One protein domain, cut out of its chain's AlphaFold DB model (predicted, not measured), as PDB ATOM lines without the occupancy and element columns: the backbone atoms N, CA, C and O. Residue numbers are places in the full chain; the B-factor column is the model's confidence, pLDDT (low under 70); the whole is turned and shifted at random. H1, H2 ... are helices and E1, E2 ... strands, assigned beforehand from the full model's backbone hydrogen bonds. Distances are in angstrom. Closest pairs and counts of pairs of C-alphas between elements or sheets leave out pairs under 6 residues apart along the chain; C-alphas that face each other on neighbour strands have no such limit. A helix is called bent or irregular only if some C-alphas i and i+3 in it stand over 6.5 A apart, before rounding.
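Overview. This is residues 418 to 523 of the 525 residues of an uncharacterized protein of Candidatus Calescamantes bacterium (UniProt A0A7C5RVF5). A small twisted sheet of four strands forms the core, with H1 and H2 on one face and H5 on the other, in three layers. H3 sits beside edge strand E1, and H4 links round from H3 to cross H5, reaching the sheet with its last residues. The printed part has 106 residues with five named helices and four named strands, in the order H1 E1 H2 H3 H4 E2 H5 E3 E4. The mixed sheet has the order E1 E2 E4 E3, and the class is mixed, helices and strands. The whole is compact, with a radius of gyration of the C-alphas of 12.7 A, and rounded, spanning 32 by 27 by 25 A.

Along the chain. In the sheet, E1 is residues 440 to 443, E2 487 to 491 (13.6 A), E4 518 to 522 (13.7 A) and E3 510 to 514. H1, residues 421 to 433, is 17.8 A long and begins at C-alpha 421 (140.471, 233.898, 352.439). H2 is residues 447 to 453 and H3 residues 459 to 468. H4, residues 471 to 484, measures 20.2 A, and H5, residues 492 to 505, 20.1 A. H5 is irregular: C-alphas 493 and 496 are 7.8 A apart. E4 ends at C-alpha 522 (150.448, 247.474, 335.010).

Arrangement. E1 and E2 are parallel, with N 443 and O 489 at 2.8 A. E2 and E4 are antiparallel, with N 490 and O 519 at 2.8 A. E4 and E3, a hairpin, are antiparallel, with N 512 and O 520 at 2.8 A. E1, H2 H3 H4, E2 is a strand-helix-strand unit, two parallel neighbour strands with helices between. E2, H5, E3 is a split one, with E4 between its strands and a right-handed crossover. H1 is over E4 at a height over the sheet of 9.6 A; H5, on the opposite face, is also over E4, at 8.9 A. H2, on the same face as H1, is over none of the strands. H3 stands at the sheet's level; H4 only grazes the sheet with residues 481 to 484. H3 and H4, a helical hairpin, touch at Tyr 466 and Lys 474, their closest C-alphas, 5.2 A apart, H4 with residues 473 to 477 alone. H4 and H5 touch, closest at the C-alphas of Arg 479 and Ser 501, 5.8 A, only just about perpendicular at 73 degrees. Each O i to N i+4 pair is within hydrogen-bond range in H1 and H4; H3 has 5 of 6, H5 8 of 10, and H2 0 of 3 but 4 of 4 O i to N i+3.

Size, cuts and confidence. The C-alphas of Gln 433 and Glu 470, the two farthest apart, are 36.1 A apart. The printed part has no cut and no long link. Mean pLDDT of the printed part is 71.2; 40 residues are under 70, among them 442 to 471.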
ATOM      1  N   TYR A 418     138.463 232.541 344.407       52.16
ATOM      2  CA  TYR A 418     138.077 233.923 344.736       52.16
ATOM      3  C   TYR A 418     137.213 234.079 346.002       52.16
ATOM      4  O   TYR A 418     136.921 235.192 346.429       52.16
ATOM      5  N   PHE A 419     136.779 232.980 346.619       45.91
ATOM      6  CA  PHE A 419     136.125 232.990 347.933       45.91
ATOM      7  C   PHE A 419     137.029 232.475 349.049       45.91
ATOM      8  O   PHE A 419     136.638 232.500 350.217       45.91
ATOM      9  N   LYS A 420     138.230 232.002 348.710       53.44
ATOM     10  CA  LYS A 420     139.199 231.574 349.706       53.44
ATOM     11  C   LYS A 420     139.862 232.803 350.322       53.44
ATOM     12  O   LYS A 420     140.315 233.727 349.643       53.44
ATOM     13  N   GLU A 421     139.908 232.803 351.649       58.91
ATOM     14  CA  GLU A 421     140.471 233.898 352.439       58.91
ATOM     15  C   GLU A 421     141.951 234.129 352.116       58.91
ATOM     16  O   GLU A 421     142.397 235.272 352.077       58.91
ATOM     17  N   LYS A 422     142.699 233.057 351.830       71.25
ATOM     18  CA  LYS A 422     144.117 233.122 351.471       71.25
ATOM     19  C   LYS A 422     144.335 233.972 350.217       71.25
ATOM     20  O   LYS A 422     145.057 234.956 350.269       71.25
ATOM     21  N   GLU A 423     143.665 233.644 349.121       66.75
ATOM     22  CA  GLU A 423     143.818 234.306 347.827       66.75
ATOM     23  C   GLU A 423     143.400 235.781 347.903       66.75
ATOM     24  O   GLU A 423     144.025 236.637 347.276       66.75
ATOM     25  N   THR A 424     142.384 236.086 348.713       61.25
ATOM     26  CA  THR A 424     141.962 237.465 349.000       61.25
ATOM     27  C   THR A 424     143.026 238.208 349.811       61.25
ATOM     28  O   THR A 424     143.422 239.313 349.447       61.25
ATOM     29  N   LYS A 425     143.544 237.599 350.884       66.75
ATOM     30  CA  LYS A 425     144.592 238.188 351.728       66.75
ATOM     31  C   LYS A 425     145.889 238.429 350.968       66.75
ATOM     32  O   LYS A 425     146.502 239.473 351.155       66.75
ATOM     33  N   ASP A 426     146.290 237.501 350.107       73.88
ATOM     34  CA  ASP A 426     147.527 237.609 349.334       73.88
ATOM     35  C   ASP A 426     147.508 238.858 348.439       73.88
ATOM     36  O   ASP A 426     148.485 239.606 348.403       73.88
ATOM     37  N   VAL A 427     146.379 239.136 347.771       76.19
ATOM     38  CA  VAL A 427     146.260 240.323 346.913       76.19
ATOM     39  C   VAL A 427     146.077 241.616 347.716       76.19
ATOM     40  O   VAL A 427     146.650 242.636 347.339       76.19
ATOM     41  N   VAL A 428     145.364 241.590 348.853       70.06
ATOM     42  CA  VAL A 428     145.302 242.743 349.776       70.06
ATOM     43  C   VAL A 428     146.701 243.114 350.260       70.06
ATOM     44  O   VAL A 428     147.104 244.272 350.164       70.06
ATOM     45  N   ASN A 429     147.457 242.128 350.747       76.25
ATOM     46  CA  ASN A 429     148.813 242.334 351.240       76.25
ATOM     47  C   ASN A 429     149.706 242.919 350.149       76.25
ATOM     48  O   ASN A 429     150.445 243.862 350.418       76.25
ATOM     49  N   PHE A 430     149.600 242.411 348.919       87.06
ATOM     50  CA  PHE A 430     150.330 242.956 347.782       87.06
ATOM     51  C   PHE A 430     150.008 244.441 347.547       87.06
ATOM     52  O   PHE A 430     150.928 245.250 347.426       87.06
ATOM     53  N   VAL A 431     148.725 244.815 347.515       80.12
ATOM     54  CA  VAL A 431     148.292 246.204 347.281       80.12
ATOM     55  C   VAL A 431     148.807 247.143 348.375       80.12
ATOM     56  O   VAL A 431     149.379 248.184 348.055       80.12
ATOM     57  N   LEU A 432     148.669 246.749 349.645       76.19
ATOM     58  CA  LEU A 432     149.117 247.536 350.799       76.19
ATOM     59  C   LEU A 432     150.648 247.678 350.855       76.19
ATOM     60  O   LEU A 432     151.179 248.758 351.103       76.19
ATOM     61  N   GLN A 433     151.387 246.591 350.618       83.81
ATOM     62  CA  GLN A 433     152.855 246.599 350.675       83.81
ATOM     63  C   GLN A 433     153.475 247.463 349.572       83.81
ATOM     64  O   GLN A 433     154.495 248.111 349.805       83.81
ATOM     65  N   ASN A 434     152.848 247.500 348.393       85.31
ATOM     66  CA  ASN A 434     153.314 248.282 347.247       85.31
ATOM     67  C   ASN A 434     152.723 249.698 347.193       85.31
ATOM     68  O   ASN A 434     152.983 250.423 346.237       85.31
ATOM     69  N   LYS A 435     151.963 250.105 348.218       84.00
ATOM     70  CA  LYS A 435     151.326 251.423 348.322       84.00
ATOM     71  C   LYS A 435     150.456 251.791 347.111       84.00
ATOM     72  O   LYS A 435     150.462 252.931 346.653       84.00
ATOM     73  N   LEU A 436     149.752 250.806 346.555       79.12
ATOM     74  CA  LEU A 436     148.923 250.988 345.357       79.12
ATOM     75  C   LEU A 436     147.517 251.509 345.693       79.12
ATOM     76  O   LEU A 436     146.654 251.598 344.812       79.12
ATOM     77  N   GLU A 437     147.252 251.838 346.961       73.69
ATOM     78  CA  GLU A 437     145.957 252.345 347.386       73.69
ATOM     79  C   GLU A 437     145.644 253.676 346.684       73.69
ATOM     80  O   GLU A 437     146.444 254.608 346.676       73.69
ATOM     81  N   ASN A 438     144.433 253.799 346.133       69.38
ATOM     82  CA  ASN A 438     143.929 254.948 345.363       69.38
ATOM     83  C   ASN A 438     144.506 255.122 343.946       69.38
ATOM     84  O   ASN A 438     144.003 255.976 343.204       69.38
ATOM     85  N   GLU A 439     145.509 254.334 343.556       74.38
ATOM     86  CA  GLU A 439     146.049 254.287 342.187       74.38
ATOM     87  C   GLU A 439     145.519 253.087 341.395       74.38
ATOM     88  O   GLU A 439     145.417 253.139 340.169       74.38
ATOM     89  N   ILE A 440     145.146 252.016 342.100       75.06
ATOM     90  CA  ILE A 440     144.622 250.796 341.497       75.06
ATOM     91  C   ILE A 440     143.137 250.907 341.148       75.06
ATOM     92  O   ILE A 440     142.295 251.261 341.978       75.06
ATOM     93  N   TYR A 441     142.797 250.542 339.913       76.00
ATOM     94  CA  TYR A 441     141.417 250.364 339.489       76.00
ATOM     95  C   TYR A 441     141.009 248.905 339.671       76.00
ATOM     96  O   TYR A 441     141.650 247.986 339.166       76.00
ATOM     97  N   VAL A 442     139.931 248.682 340.417       67.69
ATOM     98  CA  VAL A 442     139.488 247.340 340.791       67.69
ATOM     99  C   VAL A 442     138.357 246.891 339.873       67.69
ATOM    100  O   VAL A 442     137.274 247.472 339.873       67.69
ATOM    101  N   PHE A 443     138.614 245.816 339.136       67.88
ATOM    102  CA  PHE A 443     137.681 245.085 338.283       67.88
ATOM    103  C   PHE A 443     137.762 243.586 338.604       67.88
ATOM    104  O   PHE A 443     137.956 242.743 337.729       67.88
ATOM    105  N   SER A 444     137.631 243.250 339.888       61.56
ATOM    106  CA  SER A 444     137.486 241.882 340.393       61.56
ATOM    107  C   SER A 444     136.514 241.825 341.583       61.56
ATOM    108  O   SER A 444     136.146 242.852 342.158       61.56
ATOM    109  N   MET A 445     136.080 240.616 341.945       52.91
ATOM    110  CA  MET A 445     135.324 240.332 343.176       52.91
ATOM    111  C   MET A 445     136.258 239.788 344.268       52.91
ATOM    112  O   MET A 445     137.198 239.096 343.913       52.91
ATOM    113  N   PRO A 446     135.988 239.966 345.578       45.94
ATOM    114  CA  PRO A 446     134.804 240.591 346.163       45.94
ATOM    115  C   PRO A 446     134.844 242.124 346.184       45.94
ATOM    116  O   PRO A 446     135.897 242.754 346.149       45.94
ATOM    117  N   ILE A 447     133.658 242.719 346.357       45.53
ATOM    118  CA  ILE A 447     133.411 244.172 346.492       45.53
ATOM    119  C   ILE A 447     134.313 244.833 347.547       45.53
ATOM    120  O   ILE A 447     134.599 246.020 347.444       45.53
ATOM    121  N   ALA A 448     134.804 244.074 348.530       46.72
ATOM    122  CA  ALA A 448     135.729 244.555 349.549       46.72
ATOM    123  C   ALA A 448     137.016 245.178 348.971       46.72
ATOM    124  O   ALA A 448     137.563 246.090 349.585       46.72
ATOM    125  N   PHE A 449     137.463 244.784 347.772       55.19
ATOM    126  CA  PHE A 449     138.636 245.404 347.146       55.19
ATOM    127  C   PHE A 449     138.432 246.871 346.752       55.19
ATOM    128  O   PHE A 449     139.397 247.606 346.564       55.19
ATOM    129  N   TRP A 450     137.181 247.324 346.673       55.72
ATOM    130  CA  TRP A 450     136.828 248.701 346.347       55.72
ATOM    131  C   TRP A 450     137.486 249.739 347.264       55.72
ATOM    132  O   TRP A 450     137.881 250.807 346.788       55.72
ATOM    133  N   TYR A 451     137.674 249.403 348.546       55.78
ATOM    134  CA  TYR A 451     138.345 250.269 349.518       55.78
ATOM    135  C   TYR A 451     139.767 250.646 349.086       55.78
ATOM    136  O   TYR A 451     140.188 251.776 349.315       55.78
ATOM    137  N   TYR A 452     140.471 249.759 348.380       59.78
ATOM    138  CA  TYR A 452     141.837 250.021 347.926       59.78
ATOM    139  C   TYR A 452     141.907 250.893 346.663       59.78
ATOM    140  O   TYR A 452     142.977 251.378 346.323       59.78
ATOM    141  N   SER A 453     140.783 251.165 345.990       59.16
ATOM    142  CA  SER A 453     140.726 252.062 344.818       59.16
ATOM    143  C   SER A 453     140.413 253.527 345.162       59.16
ATOM    144  O   SER A 453     140.158 254.335 344.268       59.16
ATOM    145  N   GLY A 454     140.352 253.884 346.452       56.69
ATOM    146  CA  GLY A 454     139.889 255.211 346.883       56.69
ATOM    147  C   GLY A 454     138.437 255.498 346.497       56.69
ATOM    148  O   GLY A 454     138.067 256.646 346.271       56.69
ATOM    149  N   ALA A 455     137.637 254.440 346.348       50.53
ATOM    150  CA  ALA A 455     136.272 254.464 345.838       50.53
ATOM    151  C   ALA A 455     136.084 255.009 344.401       50.53
ATOM    152  O   ALA A 455     134.950 255.261 343.994       50.53
ATOM    153  N   LYS A 456     137.159 255.162 343.611       54.03
ATOM    154  CA  LYS A 456     137.105 255.770 342.267       54.03
ATOM    155  C   LYS A 456     136.356 254.909 341.245       54.03
ATOM    156  O   LYS A 456     135.601 255.429 340.428       54.03
ATOM    157  N   ALA A 457     136.539 253.591 341.290       49.34
ATOM    158  CA  ALA A 457     135.847 252.650 340.412       49.34
ATOM    159  C   ALA A 457     134.634 252.047 341.130       49.34
ATOM    160  O   ALA A 457     134.701 251.815 342.327       49.34
ATOM    161  N   ASN A 458     133.545 251.733 340.423       51.72
ATOM    162  CA  ASN A 458     132.510 250.818 340.916       51.72
ATOM    163  C   ASN A 458     132.766 249.429 340.301       51.72
ATOM    164  O   ASN A 458     132.220 249.157 339.230       51.72
ATOM    165  N   PRO A 459     133.592 248.553 340.914       46.03
ATOM    166  CA  PRO A 459     133.915 247.238 340.359       46.03
ATOM    167  C   PRO A 459     132.682 246.459 339.878       46.03
ATOM    168  O   PRO A 459     132.713 245.989 338.744       46.03
ATOM    169  N   PRO A 460     131.566 246.387 340.639       44.69
ATOM    170  CA  PRO A 460     130.327 245.746 340.191       44.69
ATOM    171  C   PRO A 460     129.840 246.173 338.803       44.69
ATOM    172  O   PRO A 460     129.365 245.350 338.033       44.69
ATOM    173  N   LEU A 461     129.968 247.451 338.466       47.34
ATOM    174  CA  LEU A 461     129.361 248.060 337.290       47.34
ATOM    175  C   LEU A 461     130.027 247.617 335.984       47.34
ATOM    176  O   LEU A 461     129.363 247.144 335.062       47.34
ATOM    177  N   VAL A 462     131.352 247.737 335.936       48.75
ATOM    178  CA  VAL A 462     132.145 247.355 334.764       48.75
ATOM    179  C   VAL A 462     132.315 245.841 334.713       48.75
ATOM    180  O   VAL A 462     132.249 245.274 333.630       48.75
ATOM    181  N   LEU A 463     132.412 245.160 335.862       50.84
ATOM    182  CA  LEU A 463     132.457 243.698 335.925       50.84
ATOM    183  C   LEU A 463     131.190 243.042 335.380       50.84
ATOM    184  O   LEU A 463     131.292 242.038 334.691       50.84
ATOM    185  N   LEU A 464     129.996 243.569 335.659       47.97
ATOM    186  CA  LEU A 464     128.752 242.932 335.209       47.97
ATOM    187  C   LEU A 464     128.560 243.057 333.693       47.97
ATOM    188  O   LEU A 464     128.219 242.063 333.044       47.97
ATOM    189  N   ALA A 465     128.875 244.219 333.114       48.25
ATOM    190  CA  ALA A 465     128.934 244.387 331.662       48.25
ATOM    191  C   ALA A 465     130.046 243.524 331.037       48.25
ATOM    192  O   ALA A 465     129.827 242.851 330.033       48.25
ATOM    193  N   TYR A 466     131.209 243.455 331.687       54.19
ATOM    194  CA  TYR A 466     132.349 242.652 331.256       54.19
ATOM    195  C   TYR A 466     132.130 241.136 331.393       54.19
ATOM    196  O   TYR A 466     132.640 240.364 330.595       54.19
ATOM    197  N   HIS A 467     131.341 240.649 332.348       49.44
ATOM    198  CA  HIS A 467     131.037 239.221 332.470       49.44
ATOM    199  C   HIS A 467     129.940 238.783 331.489       49.44
ATOM    200  O   HIS A 467     130.027 237.683 330.930       49.44
ATOM    201  N   ARG A 468     128.924 239.628 331.265       51.66
ATOM    202  CA  ARG A 468     127.719 239.295 330.482       51.66
ATOM    203  C   ARG A 468     127.754 239.745 329.018       51.66
ATOM    204  O   ARG A 468     126.959 239.232 328.243       51.66
ATOM    205  N   GLY A 469     128.651 240.656 328.648       56.06
ATOM    206  CA  GLY A 469     128.790 241.139 327.272       56.06
ATOM    207  C   GLY A 469     129.285 240.066 326.301       56.06
ATOM    208  O   GLY A 469     129.886 239.058 326.700       56.06
ATOM    209  N   GLU A 470     129.050 240.290 325.010       61.19
ATOM    210  CA  GLU A 470     129.643 239.477 323.949       61.19
ATOM    211  C   GLU A 470     131.171 239.642 323.930       61.19
ATOM    212  O   GLU A 470     131.735 240.531 324.577       61.19
ATOM    213  N   LYS A 471     131.884 238.756 323.219       69.50
ATOM    214  CA  LYS A 471     133.358 238.785 323.183       69.50
ATOM    215  C   LYS A 471     133.886 240.157 322.731       69.50
ATOM    216  O   LYS A 471     134.880 240.625 323.277       69.50
ATOM    217  N   GLU A 472     133.216 240.808 321.784       72.19
ATOM    218  CA  GLU A 472     133.631 242.108 321.247       72.19
ATOM    219  C   GLU A 472     133.509 243.242 322.272       72.19
ATOM    220  O   GLU A 472     134.467 243.992 322.464       72.19
ATOM    221  N   ASP A 473     132.392 243.324 322.999       67.56
ATOM    222  CA  ASP A 473     132.199 244.322 324.060       67.56
ATOM    223  C   ASP A 473     133.212 244.142 325.190       67.56
ATOM    224  O   ASP A 473     133.776 245.111 325.703       67.56
ATOM    225  N   LYS A 474     133.505 242.885 325.541       70.19
ATOM    226  CA  LYS A 474     134.541 242.547 326.521       70.19
ATOM    227  C   LYS A 474     135.904 243.076 326.091       70.19
ATOM    228  O   LYS A 474     136.579 243.719 326.889       70.19
ATOM    229  N   LEU A 475     136.295 242.846 324.837       76.00
ATOM    230  CA  LEU A 475     137.557 243.351 324.296       76.00
ATOM    231  C   LEU A 475     137.588 244.888 324.268       76.00
ATOM    232  O   LEU A 475     138.599 245.468 324.654       76.00
ATOM    233  N   LYS A 476     136.491 245.559 323.888       75.25
ATOM    234  CA  LYS A 476     136.391 247.032 323.929       75.25
ATOM    235  C   LYS A 476     136.617 247.587 325.337       75.25
ATOM    236  O   LYS A 476     137.395 248.526 325.499       75.25
ATOM    237  N   ILE A 477     135.993 246.983 326.354       75.25
ATOM    238  CA  ILE A 477     136.194 247.361 327.760       75.25
ATOM    239  C   ILE A 477     137.664 247.184 328.149       75.25
ATOM    240  O   ILE A 477     138.270 248.128 328.643       75.25
ATOM    241  N   ILE A 478     138.260 246.011 327.897       77.31
ATOM    242  CA  ILE A 478     139.663 245.737 328.261       77.31
ATOM    243  C   ILE A 478     140.606 246.755 327.620       77.31
ATOM    244  O   ILE A 478     141.468 247.300 328.303       77.31
ATOM    245  N   ARG A 479     140.440 247.034 326.323       79.50
ATOM    246  CA  ARG A 479     141.269 248.004 325.590       79.50
ATOM    247  C   ARG A 479     141.155 249.403 326.180       79.50
ATOM    248  O   ARG A 479     142.159 250.081 326.367       79.50
ATOM    249  N   PHE A 480     139.940 249.832 326.514       79.69
ATOM    250  CA  PHE A 480     139.728 251.102 327.198       79.69
ATOM    251  C   PHE A 480     140.448 251.142 328.555       79.69
ATOM    252  O   PHE A 480     141.165 252.102 328.830       79.69
ATOM    253  N   LEU A 481     140.332 250.084 329.368       78.25
ATOM    254  CA  LEU A 481     141.008 249.997 330.667       78.25
ATOM    255  C   LEU A 481     142.531 250.068 330.520       78.25
ATOM    256  O   LEU A 481     143.161 250.919 331.138       78.25
ATOM    257  N   LEU A 482     143.115 249.254 329.641       78.06
ATOM    258  CA  LEU A 482     144.560 249.249 329.400       78.06
ATOM    259  C   LEU A 482     145.101 250.626 328.976       78.06
ATOM    260  O   LEU A 482     146.224 250.966 329.329       78.06
ATOM    261  N   ARG A 483     144.312 251.428 328.248       79.19
ATOM    262  CA  ARG A 483     144.703 252.786 327.828       79.19
ATOM    263  C   ARG A 483     144.541 253.841 328.922       79.19
ATOM    264  O   ARG A 483     145.277 254.822 328.929       79.19
ATOM    265  N   LYS A 484     143.545 253.693 329.800       77.69
ATOM    266  CA  LYS A 484     143.133 254.746 330.747       77.69
ATOM    267  C   LYS A 484     143.661 254.563 332.158       77.69
ATOM    268  O   LYS A 484     143.655 255.525 332.923       77.69
ATOM    269  N   THR A 485     144.074 253.356 332.527       75.88
ATOM    270  CA  THR A 485     144.415 253.030 333.915       75.88
ATOM    271  C   THR A 485     145.804 252.429 334.014       75.88
ATOM    272  O   THR A 485     146.078 251.430 333.363       75.88
ATOM    273  N   LYS A 486     146.632 253.008 334.890       82.75
ATOM    274  CA  LYS A 486     148.002 252.562 335.173       82.75
ATOM    275  C   LYS A 486     148.052 251.175 335.816       82.75
ATOM    276  O   LYS A 486     148.831 250.333 335.385       82.75
ATOM    277  N   TYR A 487     147.210 250.940 336.827       85.19
ATOM    278  CA  TYR A 487     147.131 249.669 337.547       85.19
ATOM    279  C   TYR A 487     145.706 249.133 337.582       85.19
ATOM    280  O   TYR A 487     144.764 249.866 337.894       85.19
ATOM    281  N   VAL A 488     145.558 247.834 337.327       83.12
ATOM    282  CA  VAL A 488     144.258 247.162 337.245       83.12
ATOM    283  C   VAL A 488     144.287 245.859 338.036       83.12
ATOM    284  O   VAL A 488     145.102 244.986 337.753       83.12
ATOM    285  N   LEU A 489     143.384 245.699 339.005       80.94
ATOM    286  CA  LEU A 489     143.130 244.423 339.680       80.94
ATOM    287  C   LEU A 489     141.979 243.698 338.978       80.94
ATOM    288  O   LEU A 489     140.868 244.223 338.942       80.94
ATOM    289  N   ILE A 490     142.220 242.492 338.462       78.88
ATOM    290  CA  ILE A 490     141.236 241.697 337.717       78.88
ATOM    291  C   ILE A 490     141.172 240.234 338.163       78.88
ATOM    292  O   ILE A 490     142.042 239.737 338.880       78.88
ATOM    293  N   ASP A 491     140.136 239.532 337.706       74.25
ATOM    294  CA  ASP A 491     139.998 238.081 337.850       74.25
ATOM    295  C   ASP A 491     141.022 237.350 336.953       74.25
ATOM    296  O   ASP A 491     141.072 237.569 335.738       74.25
ATOM    297  N   ALA A 492     141.821 236.444 337.527       78.88
ATOM    298  CA  ALA A 492     142.932 235.767 336.840       78.88
ATOM    299  C   ALA A 492     142.486 234.964 335.602       78.88
ATOM    300  O   ALA A 492     143.228 234.817 334.635       78.88
ATOM    301  N   ARG A 493     141.233 234.503 335.597       73.25
ATOM    302  CA  ARG A 493     140.568 233.810 334.482       73.25
ATOM    303  C   ARG A 493     140.457 234.623 333.182       73.25
ATOM    304  O   ARG A 493     140.100 234.054 332.156       73.25
ATOM    305  N   PHE A 494     140.718 235.930 333.210       74.25
ATOM    306  CA  PHE A 494     140.674 236.801 332.029       74.25
ATOM    307  C   PHE A 494     142.042 237.127 331.434       74.25
ATOM    308  O   PHE A 494     142.124 237.915 330.493       74.25
ATOM    309  N   GLU A 495     143.107 236.530 331.960       84.31
ATOM    310  CA  GLU A 495     144.478 236.783 331.528       84.31
ATOM    311  C   GLU A 495     144.657 236.723 330.005       84.31
ATOM    312  O   GLU A 495     145.246 237.636 329.430       84.31
ATOM    313  N   ASP A 496     144.110 235.701 329.341       82.69
ATOM    314  CA  ASP A 496     144.269 235.536 327.893       82.69
ATOM    315  C   ASP A 496     143.618 236.677 327.101       82.69
ATOM    316  O   ASP A 496     144.218 237.193 326.160       82.69
ATOM    317  N   MET A 497     142.437 237.142 327.525       80.88
ATOM    318  CA  MET A 497     141.744 238.265 326.879       80.88
ATOM    319  C   MET A 497     142.491 239.591 327.075       80.88
ATOM    320  O   MET A 497     142.522 240.430 326.171       80.88
ATOM    321  N   PHE A 498     143.115 239.775 328.243       82.81
ATOM    322  CA  PHE A 498     143.960 240.934 328.528       82.81
ATOM    323  C   PHE A 498     145.245 240.917 327.696       82.81
ATOM    324  O   PHE A 498     145.571 241.928 327.077       82.81
ATOM    325  N   LYS A 499     145.917 239.765 327.577       85.50
ATOM    326  CA  LYS A 499     147.093 239.601 326.704       85.50
ATOM    327  C   LYS A 499     146.759 239.829 325.229       85.50
ATOM    328  O   LYS A 499     147.524 240.491 324.532       85.50
ATOM    329  N   GLU A 500     145.637 239.290 324.750       84.19
ATOM    330  CA  GLU A 500     145.147 239.497 323.378       84.19
ATOM    331  C   GLU A 500     144.916 240.991 323.101       84.19
ATOM    332  O   GLU A 500     145.401 241.524 322.102       84.19
ATOM    333  N   SER A 501     144.240 241.683 324.019       84.19
ATOM    334  CA  SER A 501     143.934 243.111 323.888       84.19
ATOM    335  C   SER A 501     145.178 243.995 323.975       84.19
ATOM    336  O   SER A 501     145.317 244.916 323.177       84.19
ATOM    337  N   ALA A 502     146.107 243.698 324.887       84.81
ATOM    338  CA  ALA A 502     147.362 244.433 325.021       84.81
ATOM    339  C   ALA A 502     148.214 244.352 323.746       84.81
ATOM    340  O   ALA A 502     148.706 245.371 323.270       84.81
ATOM    341  N   ARG A 503     148.310 243.160 323.136       84.81
ATOM    342  CA  ARG A 503     148.992 242.973 321.842       84.81
ATOM    343  C   ARG A 503     148.344 243.784 320.726       84.81
ATOM    344  O   ARG A 503     149.060 244.361 319.917       84.81
ATOM    345  N   TYR A 504     147.012 243.817 320.683       83.38
ATOM    346  CA  TYR A 504     146.272 244.589 319.685       83.38
ATOM    347  C   TYR A 504     146.517 246.099 319.824       83.38
ATOM    348  O   TYR A 504     146.698 246.782 318.823       83.38
ATOM    349  N   GLU A 505     146.559 246.612 321.054       81.50
ATOM    350  CA  GLU A 505     146.783 248.038 321.336       81.50
ATOM    351  C   GLU A 505     148.274 248.433 321.348       81.50
ATOM    352  O   GLU A 505     148.595 249.607 321.514       81.50
ATOM    353  N   GLY A 506     149.199 247.478 321.197       82.06
ATOM    354  CA  GLY A 506     150.640 247.731 321.309       82.06
ATOM    355  C   GLY A 506     151.088 248.147 322.717       82.06
ATOM    356  O   GLY A 506     152.107 248.820 322.860       82.06
ATOM    357  N   ILE A 507     150.327 247.771 323.748       82.94
ATOM    358  CA  ILE A 507     150.598 248.103 325.152       82.94
ATOM    359  C   ILE A 507     151.485 247.019 325.766       82.94
ATOM    360  O   ILE A 507     151.181 245.827 325.674       82.94
ATOM    361  N   ASP A 508     152.565 247.438 326.424       81.88
ATOM    362  CA  ASP A 508     153.444 246.551 327.190       81.88
ATOM    363  C   ASP A 508     152.787 246.230 328.540       81.88
ATOM    364  O   ASP A 508     152.791 247.037 329.468       81.88
ATOM    365  N   MET A 509     152.102 245.088 328.603       84.12
ATOM    366  CA  MET A 509     151.310 244.686 329.763       84.12
ATOM    367  C   MET A 509     152.145 243.849 330.735       84.12
ATOM    368  O   MET A 509     152.467 242.693 330.448       84.12
ATOM    369  N   ASN A 510     152.384 244.385 331.930       89.19
ATOM    370  CA  ASN A 510     153.148 243.726 332.987       89.19
ATOM    371  C   ASN A 510     152.227 243.131 334.059       89.19
ATOM    372  O   ASN A 510     151.398 243.829 334.640       89.19
ATOM    373  N   ILE A 511     152.383 241.841 334.367       89.62
ATOM    374  CA  ILE A 511     151.667 241.194 335.477       89.62
ATOM    375  C   ILE A 511     152.502 241.366 336.751       89.62
ATOM    376  O   ILE A 511     153.529 240.712 336.906       89.62
ATOM    377  N   LEU A 512     152.053 242.230 337.663       91.69
ATOM    378  CA  LEU A 512     152.759 242.545 338.911       91.69
ATOM    379  C   LEU A 512     152.464 241.548 340.037       91.69
ATOM    380  O   LEU A 512     153.302 241.301 340.900       91.69
ATOM    381  N   PHE A 513     151.263 240.973 340.036       91.38
ATOM    382  CA  PHE A 513     150.839 239.963 341.000       91.38
ATOM    383  C   PHE A 513     149.888 238.982 340.332       91.38
ATOM    384  O   PHE A 513     149.048 239.387 339.527       91.38
ATOM    385  N   LYS A 514     149.971 237.702 340.703       89.81
ATOM    386  CA  LYS A 514     149.020 236.682 340.268       89.81
ATOM    387  C   LYS A 514     148.884 235.574 341.306       89.81
ATOM    388  O   LYS A 514     149.881 235.013 341.754       89.81
ATOM    389  N   ASN A 515     147.647 235.205 341.617       84.12
ATOM    390  CA  ASN A 515     147.322 233.956 342.301       84.12
ATOM    391  C   ASN A 515     146.208 233.208 341.543       84.12
ATOM    392  O   ASN A 515     145.917 233.518 340.388       84.12
ATOM    393  N   GLN A 516     145.612 232.183 342.159       75.12
ATOM    394  CA  GLN A 516     144.574 231.370 341.508       75.12
ATOM    395  C   GLN A 516     143.274 232.138 341.210       75.12
ATOM    396  O   GLN A 516     142.493 231.697 340.371       75.12
ATOM    397  N   ALA A 517     143.032 233.259 341.892       69.50
ATOM    398  CA  ALA A 517     141.817 234.059 341.771       69.50
ATOM    399  C   ALA A 517     142.061 235.401 341.072       69.50
ATOM    400  O   ALA A 517     141.269 235.814 340.233       69.50
ATOM    401  N   TYR A 518     143.172 236.066 341.381       81.44
ATOM    402  CA  TYR A 518     143.394 237.476 341.090       81.44
ATOM    403  C   TYR A 518     144.685 237.731 340.343       81.44
ATOM    404  O   TYR A 518     145.670 237.005 340.487       81.44
ATOM    405  N   MET A 519     144.681 238.827 339.595       88.56
ATOM    406  CA  MET A 519     145.848 239.345 338.912       88.56
ATOM    407  C   MET A 519     145.881 240.872 339.002       88.56
ATOM    408  O   MET A 519     144.858 241.520 338.792       88.56
ATOM    409  N   VAL A 520     147.051 241.442 339.293       88.00
ATOM    410  CA  VAL A 520     147.299 242.886 339.196       88.00
ATOM    411  C   VAL A 520     148.164 243.143 337.971       88.00
ATOM    412  O   VAL A 520     149.244 242.565 337.842       88.00
ATOM    413  N   ILE A 521     147.677 243.997 337.079       89.44
ATOM    414  CA  ILE A 521     148.337 244.392 335.836       89.44
ATOM    415  C   ILE A 521     148.810 245.845 335.943       89.44
ATOM    416  O   ILE A 521     148.094 246.680 336.493       89.44
ATOM    417  N   SER A 522     149.976 246.134 335.364       88.81
ATOM    418  CA  SER A 522     150.448 247.474 335.010       88.81
ATOM    419  C   SER A 522     150.417 247.673 333.494       88.81
ATOM    420  O   SER A 522     150.817 246.777 332.747       88.81
ATOM    421  N   SER A 523     149.960 248.844 333.051       77.12
ATOM    422  CA  SER A 523     150.083 249.321 331.663       77.12
ATOM    423  C   SER A 523     151.303 250.234 331.452       77.12
ATOM    424  O   SER A 523     151.444 250.840 330.390       77.12
TER     425      SER A 523